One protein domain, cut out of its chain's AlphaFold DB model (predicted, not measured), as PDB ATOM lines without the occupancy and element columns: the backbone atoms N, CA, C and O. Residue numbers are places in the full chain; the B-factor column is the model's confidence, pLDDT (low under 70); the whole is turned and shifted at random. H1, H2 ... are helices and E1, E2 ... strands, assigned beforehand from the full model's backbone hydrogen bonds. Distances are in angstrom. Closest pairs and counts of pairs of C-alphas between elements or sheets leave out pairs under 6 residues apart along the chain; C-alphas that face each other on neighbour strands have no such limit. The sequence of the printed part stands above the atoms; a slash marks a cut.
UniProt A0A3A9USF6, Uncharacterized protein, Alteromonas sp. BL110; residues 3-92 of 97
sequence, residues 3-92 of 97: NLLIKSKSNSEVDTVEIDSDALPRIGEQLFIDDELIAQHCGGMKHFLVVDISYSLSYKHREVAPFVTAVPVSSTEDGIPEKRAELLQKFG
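AT A GLANCE: This is residues 3 to 92 of the 97 residues of an uncharacterized protein of Alteromonas sp. BL110 (UniProt A0A3A9USF6). One strongly twisted sheet of five strands curls like part of a barrel, and its two longest strands, E4 and E5, run on past the others as a hairpin arm whose tip, residues 58 to 63, sticks out at one end. Short H1 only grazes the sheet, while H2 sits off the sheet toward the other end, after a stretch without a named element, residues 73 to 81. The printed part has 90 residues, with E1, E2, E3, H1, E4, E5 and H2 in that order; the mixed sheet runs E2, E1, E5, E4, E3, and the class is mixed, helices and strands. It is only just compact, close to loose, with a radius of gyration of the C-alphas of 14.4 A and spans of 47 by 23 by 22 A.

HOW THE PARTS SIT: E1, residues 3 to 7, and E2, residues 13 to 19, form an antiparallel hairpin, with N 4 and O 17 2.7 A apart, within hydrogen-bond range. On its other side, E1 is the parallel neighbour of E5, residues 63 to 72, at 30 degrees; N 5 and O 68 are 2.8 A apart. E5 and E4, residues 47 to 58, form an antiparallel hairpin at 159 degrees, with N 54 and O 67 2.8 A apart. E4 bends by 66 degrees at residue 51. Its residues 47 to 49 face E3, residues 30 to 32, an antiparallel neighbour, with N 31 and O 48 2.7 A apart. E2 and E3 are the edge strands and are apart. H1, residues 36 to 41, only grazes the sheet with its residues 38 to 41; its closest C-alphas with E2 are those of His 41 and Asp 15, 7.2 A apart. H2, residues 82 to 90, is not on the sheet and is apart from H1. In H1 and H2 every O i to N i+4 pair is within hydrogen-bond range.

IN THESE COORDINATES: E1 begins at C-alpha 3 (14.431, -27.660, -36.656) and is 12.5 A long. E2 measures 16.7 A, E3 6.8 A and H1 8.7 A. E4 covers 30.4 A, ending at C-alpha 58 (27.997, -28.424, -40.708), and E5 covers 29.0 A. H2 is 12.8 A long and ends at C-alpha 90 (7.486, -17.554, -13.785).

THE WHOLE: The C-alphas farthest apart are those of Lys 60 and Asp 78, at 48.9 A. The printed part has no cut, and no link is long. The mean pLDDT of the printed part is 76.7; it is under 70 at residues 9, 37, 39 to 43 and 74 to 92, and H2 has a mean of 51.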
ATOM      1  N   ASN A   3      14.524 -27.596 -38.114       92.69
ATOM      2  CA  ASN A   3      14.431 -27.660 -36.656       92.69
ATOM      3  C   ASN A   3      13.647 -26.454 -36.136       92.69
ATOM      4  O   ASN A   3      14.076 -25.314 -36.314       92.69
ATOM      5  N   LEU A   4      12.508 -26.688 -35.501       92.06
ATOM      6  CA  LEU A   4      11.736 -25.672 -34.805       92.06
ATOM      7  C   LEU A   4      12.212 -25.567 -33.354       92.06
ATOM      8  O   LEU A   4      11.938 -26.444 -32.540       92.06
ATOM      9  N   LEU A   5      12.883 -24.469 -33.025       92.94
ATOM     10  CA  LEU A   5      13.209 -24.102 -31.653       92.94
ATOM     11  C   LEU A   5      12.042 -23.323 -31.060       92.94
ATOM     12  O   LEU A   5      11.747 -22.194 -31.471       92.94
ATOM     13  N   ILE A   6      11.404 -23.901 -30.058       88.75
ATOM     14  CA  ILE A   6      10.357 -23.236 -29.303       88.75
ATOM     15  C   ILE A   6      11.016 -22.527 -28.129       88.75
ATOM     16  O   ILE A   6      11.621 -23.147 -27.252       88.75
ATOM     17  N   LYS A   7      10.890 -21.202 -28.107       87.19
ATOM     18  CA  LYS A   7      11.393 -20.370 -27.020       87.19
ATOM     19  C   LYS A   7      10.261 -19.752 -26.227       87.19
ATOM     20  O   LYS A   7       9.221 -19.371 -26.762       87.19
ATOM     21  N   SER A   8      10.494 -19.581 -24.935       78.12
ATOM     22  CA  SER A   8       9.655 -18.736 -24.101       78.12
ATOM     23  C   SER A   8       9.803 -17.265 -24.516       78.12
ATOM     24  O   SER A   8      10.799 -16.855 -25.118       78.12
ATOM     25  N   LYS A   9       8.848 -16.421 -24.108       64.69
ATOM     26  CA  LYS A   9       8.968 -14.958 -24.251       64.69
ATOM     27  C   LYS A   9      10.197 -14.365 -23.539       64.69
ATOM     28  O   LYS A   9      10.664 -13.306 -23.936       64.69
ATOM     29  N   SER A  10      10.755 -15.057 -22.540       71.06
ATOM     30  CA  SER A  10      12.018 -14.692 -21.876       71.06
ATOM     31  C   SER A  10      13.268 -15.167 -22.635       71.06
ATOM     32  O   SER A  10      14.367 -15.112 -22.087       71.06
ATOM     33  N   ASN A  11      13.111 -15.645 -23.876       73.94
ATOM     34  CA  ASN A  11      14.168 -16.180 -24.743       73.94
ATOM     35  C   ASN A  11      14.867 -17.438 -24.183       73.94
ATOM     36  O   ASN A  11      15.989 -17.754 -24.576       73.94
ATOM     37  N   SER A  12      14.212 -18.167 -23.275       81.00
ATOM     38  CA  SER A  12      14.679 -19.473 -22.799       81.00
ATOM     39  C   SER A  12      14.200 -20.565 -23.753       81.00
ATOM     40  O   SER A  12      13.056 -20.524 -24.199       81.00
ATOM     41  N   GLU A  13      15.055 -21.533 -24.069       84.31
ATOM     42  CA  GLU A  13      14.656 -22.698 -24.865       84.31
ATOM     43  C   GLU A  13      13.685 -23.569 -24.058       84.31
ATOM     44  O   GLU A  13      13.945 -23.876 -22.893       84.31
ATOM     45  N   VAL A  14      12.542 -23.889 -24.661       82.62
ATOM     46  CA  VAL A  14      11.504 -24.751 -24.078       82.62
ATOM     47  C   VAL A  14      11.606 -26.139 -24.684       82.62
ATOM     48  O   VAL A  14      11.637 -27.119 -23.946       82.62
ATOM     49  N   ASP A  15      11.669 -26.209 -26.013       85.31
ATOM     50  CA  ASP A  15      11.763 -27.466 -26.741       85.31
ATOM     51  C   ASP A  15      12.369 -27.262 -28.133       85.31
ATOM     52  O   ASP A  15      12.358 -26.146 -28.666       85.31
ATOM     53  N   THR A  16      12.853 -28.346 -28.734       88.88
ATOM     54  CA  THR A  16      13.296 -28.380 -30.128       88.88
ATOM     55  C   THR A  16      12.647 -29.554 -30.843       88.88
ATOM     56  O   THR A  16      12.781 -30.703 -30.431       88.88
ATOM     57  N   VAL A  17      11.967 -29.258 -31.947       88.25
ATOM     58  CA  VAL A  17      11.153 -30.218 -32.694       88.25
ATOM     59  C   VAL A  17      11.635 -30.264 -34.132       88.25
ATOM     60  O   VAL A  17      11.793 -29.231 -34.778       88.25
ATOM     61  N   GLU A  18      11.837 -31.461 -34.661       90.12
ATOM     62  CA  GLU A  18      12.123 -31.642 -36.079       90.12
ATOM     63  C   GLU A  18      10.811 -31.631 -36.873       90.12
ATOM     64  O   GLU A  18       9.906 -32.423 -36.617       90.12
ATOM     65  N   ILE A  19      10.689 -30.703 -37.822       89.06
ATOM     66  CA  ILE A  19       9.520 -30.574 -38.687       89.06
ATOM     67  C   ILE A  19       9.875 -31.091 -40.073       89.06
ATOM     68  O   ILE A  19      10.697 -30.504 -40.791       89.06
ATOM     69  N   ASP A  20       9.206 -32.167 -40.478       89.19
ATOM     70  CA  ASP A  20       9.306 -32.709 -41.827       89.19
ATOM     71  C   ASP A  20       8.426 -31.914 -42.802       89.19
ATOM     72  O   ASP A  20       7.304 -32.280 -43.145       89.19
ATOM     73  N   SER A  21       8.926 -30.741 -43.188       85.44
ATOM     74  CA  SER A  21       8.343 -29.887 -44.221       85.44
ATOM     75  C   SER A  21       9.439 -29.332 -45.124       85.44
ATOM     76  O   SER A  21      10.518 -28.945 -44.655       85.44
ATOM     77  N   ASP A  22       9.156 -29.262 -46.422       82.88
ATOM     78  CA  ASP A  22      10.013 -28.614 -47.422       82.88
ATOM     79  C   ASP A  22       9.829 -27.090 -47.457       82.88
ATOM     80  O   ASP A  22      10.660 -26.365 -48.006       82.88
ATOM     81  N   ALA A  23       8.749 -26.588 -46.853       88.19
ATOM     82  CA  ALA A  23       8.460 -25.167 -46.765       88.19
ATOM     83  C   ALA A  23       8.947 -24.606 -45.425       88.19
ATOM     84  O   ALA A  23       8.461 -24.999 -44.362       88.19
ATOM     85  N   LEU A  24       9.882 -23.653 -45.491       90.88
ATOM     86  CA  LEU A  24      10.254 -22.839 -44.341       90.88
ATOM     87  C   LEU A  24       9.205 -21.739 -44.127       90.88
ATOM     88  O   LEU A  24       8.877 -21.027 -45.085       90.88
ATOM     89  N   PRO A  25       8.708 -21.564 -42.894       88.69
ATOM     90  CA  PRO A  25       7.817 -20.462 -42.575       88.69
ATOM     91  C   PRO A  25       8.565 -19.132 -42.639       88.69
ATOM     92  O   PRO A  25       9.797 -19.092 -42.690       88.69
ATOM     93  N   ARG A  26       7.832 -18.021 -42.634       86.44
ATOM     94  CA  ARG A  26       8.412 -16.671 -42.645       86.44
ATOM     95  C   ARG A  26       8.447 -16.071 -41.247       86.44
ATOM     96  O   ARG A  26       7.590 -16.347 -40.416       86.44
ATOM     97  N   ILE A  27       9.396 -15.170 -41.006       83.88
ATOM     98  CA  ILE A  27       9.372 -14.333 -39.801       83.88
ATOM     99  C   ILE A  27       8.062 -13.532 -39.785       83.88
ATOM    100  O   ILE A  27       7.695 -12.914 -40.788       83.88
ATOM    101  N   GLY A  28       7.359 -13.557 -38.653       75.81
ATOM    102  CA  GLY A  28       6.033 -12.962 -38.479       75.81
ATOM    103  C   GLY A  28       4.862 -13.899 -38.794       75.81
ATOM    104  O   GLY A  28       3.715 -13.533 -38.544       75.81
ATOM    105  N   GLU A  29       5.118 -15.098 -39.318       82.75
ATOM    106  CA  GLU A  29       4.089 -16.107 -39.575       82.75
ATOM    107  C   GLU A  29       3.662 -16.814 -38.283       82.75
ATOM    108  O   GLU A  29       4.476 -17.032 -37.381       82.75
ATOM    109  N   GLN A  30       2.380 -17.178 -38.195       82.44
ATOM    110  CA  GLN A  30       1.862 -17.989 -37.098       82.44
ATOM    111  C   GLN A  30       1.783 -19.458 -37.507       82.44
ATOM    112  O   GLN A  30       1.187 -19.798 -38.525       82.44
ATOM    113  N   LEU A  31       2.347 -20.319 -36.671       86.12
ATOM    114  CA  LEU A  31       2.306 -21.767 -36.779       86.12
ATOM    115  C   LEU A  31       1.264 -22.324 -35.813       86.12
ATOM    116  O   LEU A  31       1.179 -21.898 -34.659       86.12
ATOM    117  N   PHE A  32       0.509 -23.311 -36.284       86.00
ATOM    118  CA  PHE A  32      -0.327 -24.162 -35.449       86.00
ATOM    119  C   PHE A  32       0.282 -25.560 -35.413       86.00
ATOM    120  O   PHE A  32       0.521 -26.153 -36.464       86.00
ATOM    121  N   ILE A  33       0.552 -26.061 -34.211       82.06
ATOM    122  CA  ILE A  33       1.170 -27.369 -33.992       82.06
ATOM    123  C   ILE A  33       0.210 -28.193 -33.145       82.06
ATOM    124  O   ILE A  33      -0.003 -27.898 -31.968       82.06
ATOM    125  N   ASP A  34      -0.381 -29.214 -33.763       80.62
ATOM    126  CA  ASP A  34      -1.312 -30.136 -33.110       80.62
ATOM    127  C   ASP A  34      -0.601 -31.420 -32.683       80.62
ATOM    128  O   ASP A  34      -0.902 -32.516 -33.147       80.62
ATOM    129  N   ASP A  35       0.397 -31.257 -31.821       80.31
ATOM    130  CA  ASP A  35       1.146 -32.356 -31.227       80.31
ATOM    131  C   ASP A  35       0.978 -32.293 -29.706       80.31
ATOM    132  O   ASP A  35       1.306 -31.290 -29.064       80.31
ATOM    133  N   GLU A  36       0.419 -33.353 -29.124       71.56
ATOM    134  CA  GLU A  36       0.121 -33.406 -27.693       71.56
ATOM    135  C   GLU A  36       1.379 -33.380 -26.817       71.56
ATOM    136  O   GLU A  36       1.322 -32.841 -25.709       71.56
ATOM    137  N   LEU A  37       2.511 -33.912 -27.288       68.75
ATOM    138  CA  LEU A  37       3.770 -33.914 -26.537       68.75
ATOM    139  C   LEU A  37       4.351 -32.500 -26.482       68.75
ATOM    140  O   LEU A  37       4.671 -31.997 -25.401       68.75
ATOM    141  N   ILE A  38       4.384 -31.820 -27.628       70.00
ATOM    142  CA  ILE A  38       4.836 -30.425 -27.723       70.00
ATOM    143  C   ILE A  38       3.913 -29.521 -26.909       70.00
ATOM    144  O   ILE A  38       4.378 -28.663 -26.151       70.00
ATOM    145  N   ALA A  39       2.598 -29.739 -27.012       67.25
ATOM    146  CA  ALA A  39       1.625 -29.010 -26.222       67.25
ATOM    147  C   ALA A  39       1.885 -29.215 -24.724       67.25
ATOM    148  O   ALA A  39       1.924 -28.230 -23.994       67.25
ATOM    149  N   GLN A  40       2.138 -30.436 -24.241       69.25
ATOM    150  CA  GLN A  40       2.453 -30.677 -22.825       69.25
ATOM    151  C   GLN A  40       3.703 -29.917 -22.357       69.25
ATOM    152  O   GLN A  40       3.667 -29.280 -21.300       69.25
ATOM    153  N   HIS A  41       4.776 -29.926 -23.153       69.19
ATOM    154  CA  HIS A  41       6.018 -29.204 -22.849       69.19
ATOM    155  C   HIS A  41       5.811 -27.682 -22.844       69.19
ATOM    156  O   HIS A  41       6.371 -26.961 -22.017       69.19
ATOM    157  N   CYS A  42       4.921 -27.201 -23.710       68.31
ATOM    158  CA  CYS A  42       4.557 -25.797 -23.844       68.31
ATOM    159  C   CYS A  42       3.304 -25.419 -23.032       68.31
ATOM    160  O   CYS A  42       2.620 -24.458 -23.378       68.31
ATOM    161  N   GLY A  43       2.955 -26.151 -21.969       69.94
ATOM    162  CA  GLY A  43       1.842 -25.782 -21.081       69.94
ATOM    163  C   GLY A  43       0.463 -25.728 -21.760       69.94
ATOM    164  O   GLY A  43      -0.374 -24.904 -21.399       69.94
ATOM    165  N   GLY A  44       0.234 -26.582 -22.752       71.69
ATOM    166  CA  GLY A  44      -0.979 -26.701 -23.564       71.69
ATOM    167  C   GLY A  44      -1.042 -25.766 -24.775       71.69
ATOM    168  O   GLY A  44      -2.082 -25.698 -25.426       71.69
ATOM    169  N   MET A  45       0.022 -25.016 -25.073       75.06
ATOM    170  CA  MET A  45       0.017 -24.029 -26.158       75.06
ATOM    171  C   MET A  45       0.213 -24.695 -27.524       75.06
ATOM    172  O   MET A  45       1.120 -25.504 -27.698       75.06
ATOM    173  N   LYS A  46      -0.633 -24.321 -28.492       83.12
ATOM    174  CA  LYS A  46      -0.614 -24.852 -29.869       83.12
ATOM    175  C   LYS A  46      -0.285 -23.812 -30.942       83.12
ATOM    176  O   LYS A  46       0.019 -24.176 -32.071       83.12
ATOM    177  N   HIS A  47      -0.357 -22.522 -30.605       83.56
ATOM    178  CA  HIS A  47      -0.096 -21.427 -31.541       83.56
ATOM    179  C   HIS A  47       1.237 -20.756 -31.233       83.56
ATOM    180  O   HIS A  47       1.471 -20.335 -30.095       83.56
ATOM    181  N   PHE A  48       2.066 -20.592 -32.260       85.44
ATOM    182  CA  PHE A  48       3.413 -20.040 -32.153       85.44
ATOM    183  C   PHE A  48       3.653 -18.983 -33.233       85.44
ATOM    184  O   PHE A  48       3.178 -19.125 -34.349       85.44
ATOM    185  N   LEU A  49       4.389 -17.920 -32.924       83.75
ATOM    186  CA  LEU A  49       4.827 -16.887 -33.862       83.75
ATOM    187  C   LEU A  49       6.298 -17.095 -34.187       83.75
ATOM    188  O   LEU A  49       7.125 -17.151 -33.276       83.75
ATOM    189  N   VAL A  50       6.628 -17.152 -35.471       87.81
ATOM    190  CA  VAL A  50       8.015 -17.226 -35.930       87.81
ATOM    191  C   VAL A  50       8.681 -15.868 -35.754       87.81
ATOM    192  O   VAL A  50       8.212 -14.858 -36.281       87.81
ATOM    193  N   VAL A  51       9.792 -15.846 -35.025       88.00
ATOM    194  CA  VAL A  51      10.526 -14.613 -34.699       88.00
ATOM    195  C   VAL A  51      11.905 -14.557 -35.336       88.00
ATOM    196  O   VAL A  51      12.428 -13.465 -35.528       88.00
ATOM    197  N   ASP A  52      12.483 -15.706 -35.680       91.38
ATOM    198  CA  ASP A  52      13.798 -15.770 -36.309       91.38
ATOM    199  C   ASP A  52      13.952 -17.029 -37.165       91.38
ATOM    200  O   ASP A  52      13.333 -18.063 -36.897       91.38
ATOM    201  N   ILE A  53      14.792 -16.933 -38.194       93.19
ATOM    202  CA  ILE A  53      15.191 -18.052 -39.046       93.19
ATOM    203  C   ILE A  53      16.702 -17.972 -39.216       93.19
ATOM    204  O   ILE A  53      17.228 -17.026 -39.802       93.19
ATOM    205  N   SER A  54      17.393 -19.000 -38.742       94.06
ATOM    206  CA  SER A  54      18.841 -19.119 -38.827       94.06
ATOM    207  C   SER A  54      19.241 -20.397 -39.557       94.06
ATOM    208  O   SER A  54      18.452 -21.322 -39.738       94.06
ATOM    209  N   TYR A  55      20.487 -20.436 -40.017       92.75
ATOM    210  CA  TYR A  55      21.040 -21.566 -40.748       92.75
ATOM    211  C   TYR A  55      22.363 -21.959 -40.105       92.75
ATOM    212  O   TYR A  55      23.238 -21.113 -39.913       92.75
ATOM    213  N   SER A  56      22.517 -23.242 -39.793       90.00
ATOM    214  CA  SER A  56      23.784 -23.795 -39.322       90.00
ATOM    215  C   SER A  56      24.455 -24.569 -40.444       90.00
ATOM    216  O   SER A  56      23.833 -25.423 -41.076       90.00
ATOM    217  N   LEU A  57      25.733 -24.281 -40.688       89.94
ATOM    218  CA  LEU A  57      26.554 -25.016 -41.643       89.94
ATOM    219  C   LEU A  57      27.395 -26.058 -40.900       89.94
ATOM    220  O   LEU A  57      28.305 -25.721 -40.137       89.94
ATOM    221  N   SER A  58      27.149 -27.334 -41.182       86.75
ATOM    222  CA  SER A  58      27.997 -28.424 -40.708       86.75
ATOM    223  C   SER A  58      29.159 -28.631 -41.673       86.75
ATOM    224  O   SER A  58      29.033 -29.336 -42.671       86.75
ATOM    225  N   TYR A  59      30.331 -28.060 -41.378       84.06
ATOM    226  CA  TYR A  59      31.521 -28.215 -42.232       84.06
ATOM    227  C   TYR A  59      31.954 -29.675 -42.428       84.06
ATOM    228  O   TYR A  59      32.499 -30.019 -43.475       84.06
ATOM    229  N   LYS A  60      31.705 -30.534 -41.431       84.44
ATOM    230  CA  LYS A  60      32.043 -31.962 -41.496       84.44
ATOM    231  C   LYS A  60      31.181 -32.717 -42.508       84.44
ATOM    232  O   LYS A  60      31.703 -33.586 -43.194       84.44
ATOM    233  N   HIS A  61      29.901 -32.361 -42.612       81.38
ATOM    234  CA  HIS A  61      28.936 -33.048 -43.477       81.38
ATOM    235  C   HIS A  61      28.601 -32.250 -44.747       81.38
ATOM    236  O   HIS A  61      27.955 -32.774 -45.640       81.38
ATOM    237  N   ARG A  62      29.103 -31.010 -44.873       86.56
ATOM    238  CA  ARG A  62      28.795 -30.055 -45.957       86.56
ATOM    239  C   ARG A  62      27.296 -29.810 -46.137       86.56
ATOM    240  O   ARG A  62      26.830 -29.546 -47.239       86.56
ATOM    241  N   GLU A  63      26.567 -29.854 -45.033       88.44
ATOM    242  CA  GLU A  63      25.116 -29.717 -44.998       88.44
ATOM    243  C   GLU A  63      24.715 -28.437 -44.272       88.44
ATOM    244  O   GLU A  63      25.371 -28.013 -43.312       88.44
ATOM    245  N   VAL A  64      23.633 -27.825 -44.749       88.19
ATOM    246  CA  VAL A  64      23.006 -26.657 -44.133       88.19
ATOM    247  C   VAL A  64      21.715 -27.113 -43.472       88.19
ATOM    248  O   VAL A  64      20.824 -27.620 -44.149       88.19
ATOM    249  N   ALA A  65      21.614 -26.907 -42.165       90.69
ATOM    250  CA  ALA A  65      20.416 -27.203 -41.395       90.69
ATOM    251  C   ALA A  65      19.695 -25.891 -41.041       90.69
ATOM    252  O   ALA A  65      20.298 -25.032 -40.383       90.69
ATOM    253  N   PRO A  66      18.437 -25.700 -41.475       93.62
ATOM    254  CA  PRO A  66      17.640 -24.549 -41.078       93.62
ATOM    255  C   PRO A  66      17.076 -24.718 -39.661       93.62
ATOM    256  O   PRO A  66      16.629 -25.801 -39.267       93.62
ATOM    257  N   PHE A  67      17.069 -23.614 -38.923       94.44
ATOM    258  CA  PHE A  67      16.555 -23.482 -37.568       94.44
ATOM    259  C   PHE A  67      15.538 -22.343 -37.527       94.44
ATOM    260  O   PHE A  67      15.864 -21.187 -37.795       94.44
ATOM    261  N   VAL A  68      14.299 -22.665 -37.185       94.06
ATOM    262  CA  VAL A  68      13.193 -21.716 -37.064       94.06
ATOM    263  C   VAL A  68      12.955 -21.485 -35.585       94.06
ATOM    264  O   VAL A  68      12.652 -22.426 -34.864       94.06
ATOM    265  N   THR A  69      13.079 -20.247 -35.116       92.75
ATOM    266  CA  THR A  69      12.725 -19.907 -33.736       92.75
ATOM    267  C   THR A  69      11.300 -19.390 -33.693       92.75
ATOM    268  O   THR A  69      10.962 -18.428 -34.391       92.75
ATOM    269  N   ALA A  70      10.479 -19.981 -32.831       90.44
ATOM    270  CA  ALA A  70       9.117 -19.535 -32.599       90.44
ATOM    271  C   ALA A  70       8.825 -19.336 -31.109       90.44
ATOM    272  O   ALA A  70       9.399 -19.999 -30.246       90.44
ATOM    273  N   VAL A  71       7.917 -18.409 -30.816       86.12
ATOM    274  CA  VAL A  71       7.440 -18.119 -29.459       86.12
ATOM    275  C   VAL A  71       5.943 -18.390 -29.364       86.12
ATOM    276  O   VAL A  71       5.218 -18.083 -30.308       86.12
ATOM    277  N   PRO A  72       5.431 -18.941 -28.259       82.25
ATOM    278  CA  PRO A  72       4.005 -19.200 -28.125       82.25
ATOM    279  C   PRO A  72       3.191 -17.895 -28.075       82.25
ATOM    280  O   PRO A  72       3.579 -16.927 -27.410       82.25
ATOM    281  N   VAL A  73       2.043 -17.878 -28.761       76.06
ATOM    282  CA  VAL A  73       1.158 -16.698 -28.887       76.06
ATOM    283  C   VAL A  73      -0.302 -16.926 -28.499       76.06
ATOM    284  O   VAL A  73      -1.059 -15.960 -28.470       76.06
ATOM    285  N   SER A  74      -0.722 -18.148 -28.157       62.16
ATOM    286  CA  SER A  74      -2.121 -18.402 -27.783       62.16
ATOM    287  C   SER A  74      -2.526 -17.653 -26.506       62.16
ATOM    288  O   SER A  74      -1.950 -17.886 -25.437       62.16
ATOM    289  N   SER A  75      -3.552 -16.802 -26.618       51.69
ATOM    290  CA  SER A  75      -4.306 -16.268 -25.485       51.69
ATOM    291  C   SER A  75      -5.198 -17.339 -24.851       51.69
ATOM    292  O   SER A  75      -5.464 -18.390 -25.428       51.69
ATOM    293  N   THR A  76      -5.620 -17.061 -23.623       50.03
ATOM    294  CA  THR A  76      -6.546 -17.833 -22.789       50.03
ATOM    295  C   THR A  76      -7.837 -18.210 -23.521       50.03
ATOM    296  O   THR A  76      -8.639 -17.333 -23.821       50.03
ATOM    297  N   GLU A  77      -8.078 -19.502 -23.712       42.22
ATOM    298  CA  GLU A  77      -9.434 -20.053 -23.678       42.22
ATOM    299  C   GLU A  77      -9.497 -21.106 -22.561       42.22
ATOM    300  O   GLU A  77      -8.476 -21.708 -22.203       42.22
ATOM    301  N   ASP A  78     -10.676 -21.189 -21.945       39.16
ATOM    302  CA  ASP A  78     -10.988 -21.770 -20.637       39.16
ATOM    303  C   ASP A  78     -10.449 -23.190 -20.394       39.16
ATOM    304  O   ASP A  78     -10.507 -24.063 -21.256       39.16
ATOM    305  N   GLY A  79      -9.974 -23.435 -19.164       46.53
ATOM    306  CA  GLY A  79      -9.498 -24.752 -18.709       46.53
ATOM    307  C   GLY A  79      -8.000 -24.839 -18.403       46.53
ATOM    308  O   GLY A  79      -7.363 -25.847 -18.693       46.53
ATOM    309  N   ILE A  80      -7.413 -23.787 -17.825       50.94
ATOM    310  CA  ILE A  80      -5.993 -23.730 -17.444       50.94
ATOM    311  C   ILE A  80      -5.721 -24.686 -16.262       50.94
ATOM    312  O   ILE A  80      -6.243 -24.445 -15.174       50.94
ATOM    313  N   PRO A  81      -4.879 -25.730 -16.415       49.28
ATOM    314  CA  PRO A  81      -4.396 -26.524 -15.284       49.28
ATOM    315  C   PRO A  81      -3.526 -25.643 -14.376       49.28
ATOM    316  O   PRO A  81      -2.733 -24.864 -14.898       49.28
ATOM    317  N   GLU A  82      -3.600 -25.776 -13.048       51.56
ATOM    318  CA  GLU A  82      -2.879 -24.918 -12.076       51.56
ATOM    319  C   GLU A  82      -1.380 -24.731 -12.398       51.56
ATOM    320  O   GLU A  82      -0.847 -23.628 -12.289       51.56
ATOM    321  N   LYS A  83      -0.723 -25.765 -12.941       53.66
ATOM    322  CA  LYS A  83       0.673 -25.703 -13.414       53.66
ATOM    323  C   LYS A  83       0.927 -24.642 -14.493       53.66
ATOM    324  O   LYS A  83       2.015 -24.077 -14.554       53.66
ATOM    325  N   ARG A  84      -0.051 -24.352 -15.355       49.69
ATOM    326  CA  ARG A  84       0.052 -23.324 -16.400       49.69
ATOM    327  C   ARG A  84       0.058 -21.924 -15.780       49.69
ATOM    328  O   ARG A  84       0.809 -21.093 -16.269       49.69
ATOM    329  N   ALA A  85      -0.668 -21.666 -14.690       50.25
ATOM    330  CA  ALA A  85      -0.628 -20.372 -13.994       50.25
ATOM    331  C   ALA A  85       0.749 -20.095 -13.360       50.25
ATOM    332  O   ALA A  85       1.280 -18.992 -13.492       50.25
ATOM    333  N   GLU A  86       1.368 -21.115 -12.759       52.59
ATOM    334  CA  GLU A  86       2.720 -21.018 -12.191       52.59
ATOM    335  C   GLU A  86       3.785 -20.777 -13.270       52.59
ATOM    336  O   GLU A  86       4.667 -19.931 -13.107       52.59
ATOM    337  N   LEU A  87       3.690 -21.477 -14.407       50.72
ATOM    338  CA  LEU A  87       4.595 -21.275 -15.543       50.72
ATOM    339  C   LEU A  87       4.372 -19.900 -16.193       50.72
ATOM    340  O   LEU A  87       5.340 -19.199 -16.485       50.72
ATOM    341  N   LEU A  88       3.117 -19.462 -16.341       51.25
ATOM    342  CA  LEU A  88       2.783 -18.137 -16.866       51.25
ATOM    343  C   LEU A  88       3.338 -17.009 -15.975       51.25
ATOM    344  O   LEU A  88       3.884 -16.045 -16.509       51.25
ATOM    345  N   GLN A  89       3.270 -17.127 -14.643       51.84
ATOM    346  CA  GLN A  89       3.889 -16.154 -13.728       51.84
ATOM    347  C   GLN A  89       5.421 -16.194 -13.780       51.84
ATOM    348  O   GLN A  89       6.062 -15.147 -13.862       51.84
ATOM    349  N   LYS A  90       6.024 -17.388 -13.785       48.84
ATOM    350  CA  LYS A  90       7.486 -17.554 -13.785       48.84
ATOM    351  C   LYS A  90       8.159 -17.014 -15.054       48.84
ATOM    352  O   LYS A  90       9.307 -16.581 -14.989       48.84
ATOM    353  N   PHE A  91       7.462 -17.034 -16.191       54.06
ATOM    354  CA  PHE A  91       8.001 -16.618 -17.492       54.06
ATOM    355  C   PHE A  91       7.447 -15.278 -18.013       54.06
ATOM    356  O   PHE A  91       7.713 -14.922 -19.164       54.06
ATOM    357  N   GLY A  92       6.715 -14.518 -17.184       47.53
ATOM    358  CA  GLY A  92       6.226 -13.174 -17.528       47.53
ATOM    359  C   GLY A  92       5.131 -13.170 -18.600       47.53
ATOM    360  O   GLY A  92       5.110 -12.310 -19.477       47.53
TER     361      GLY A  92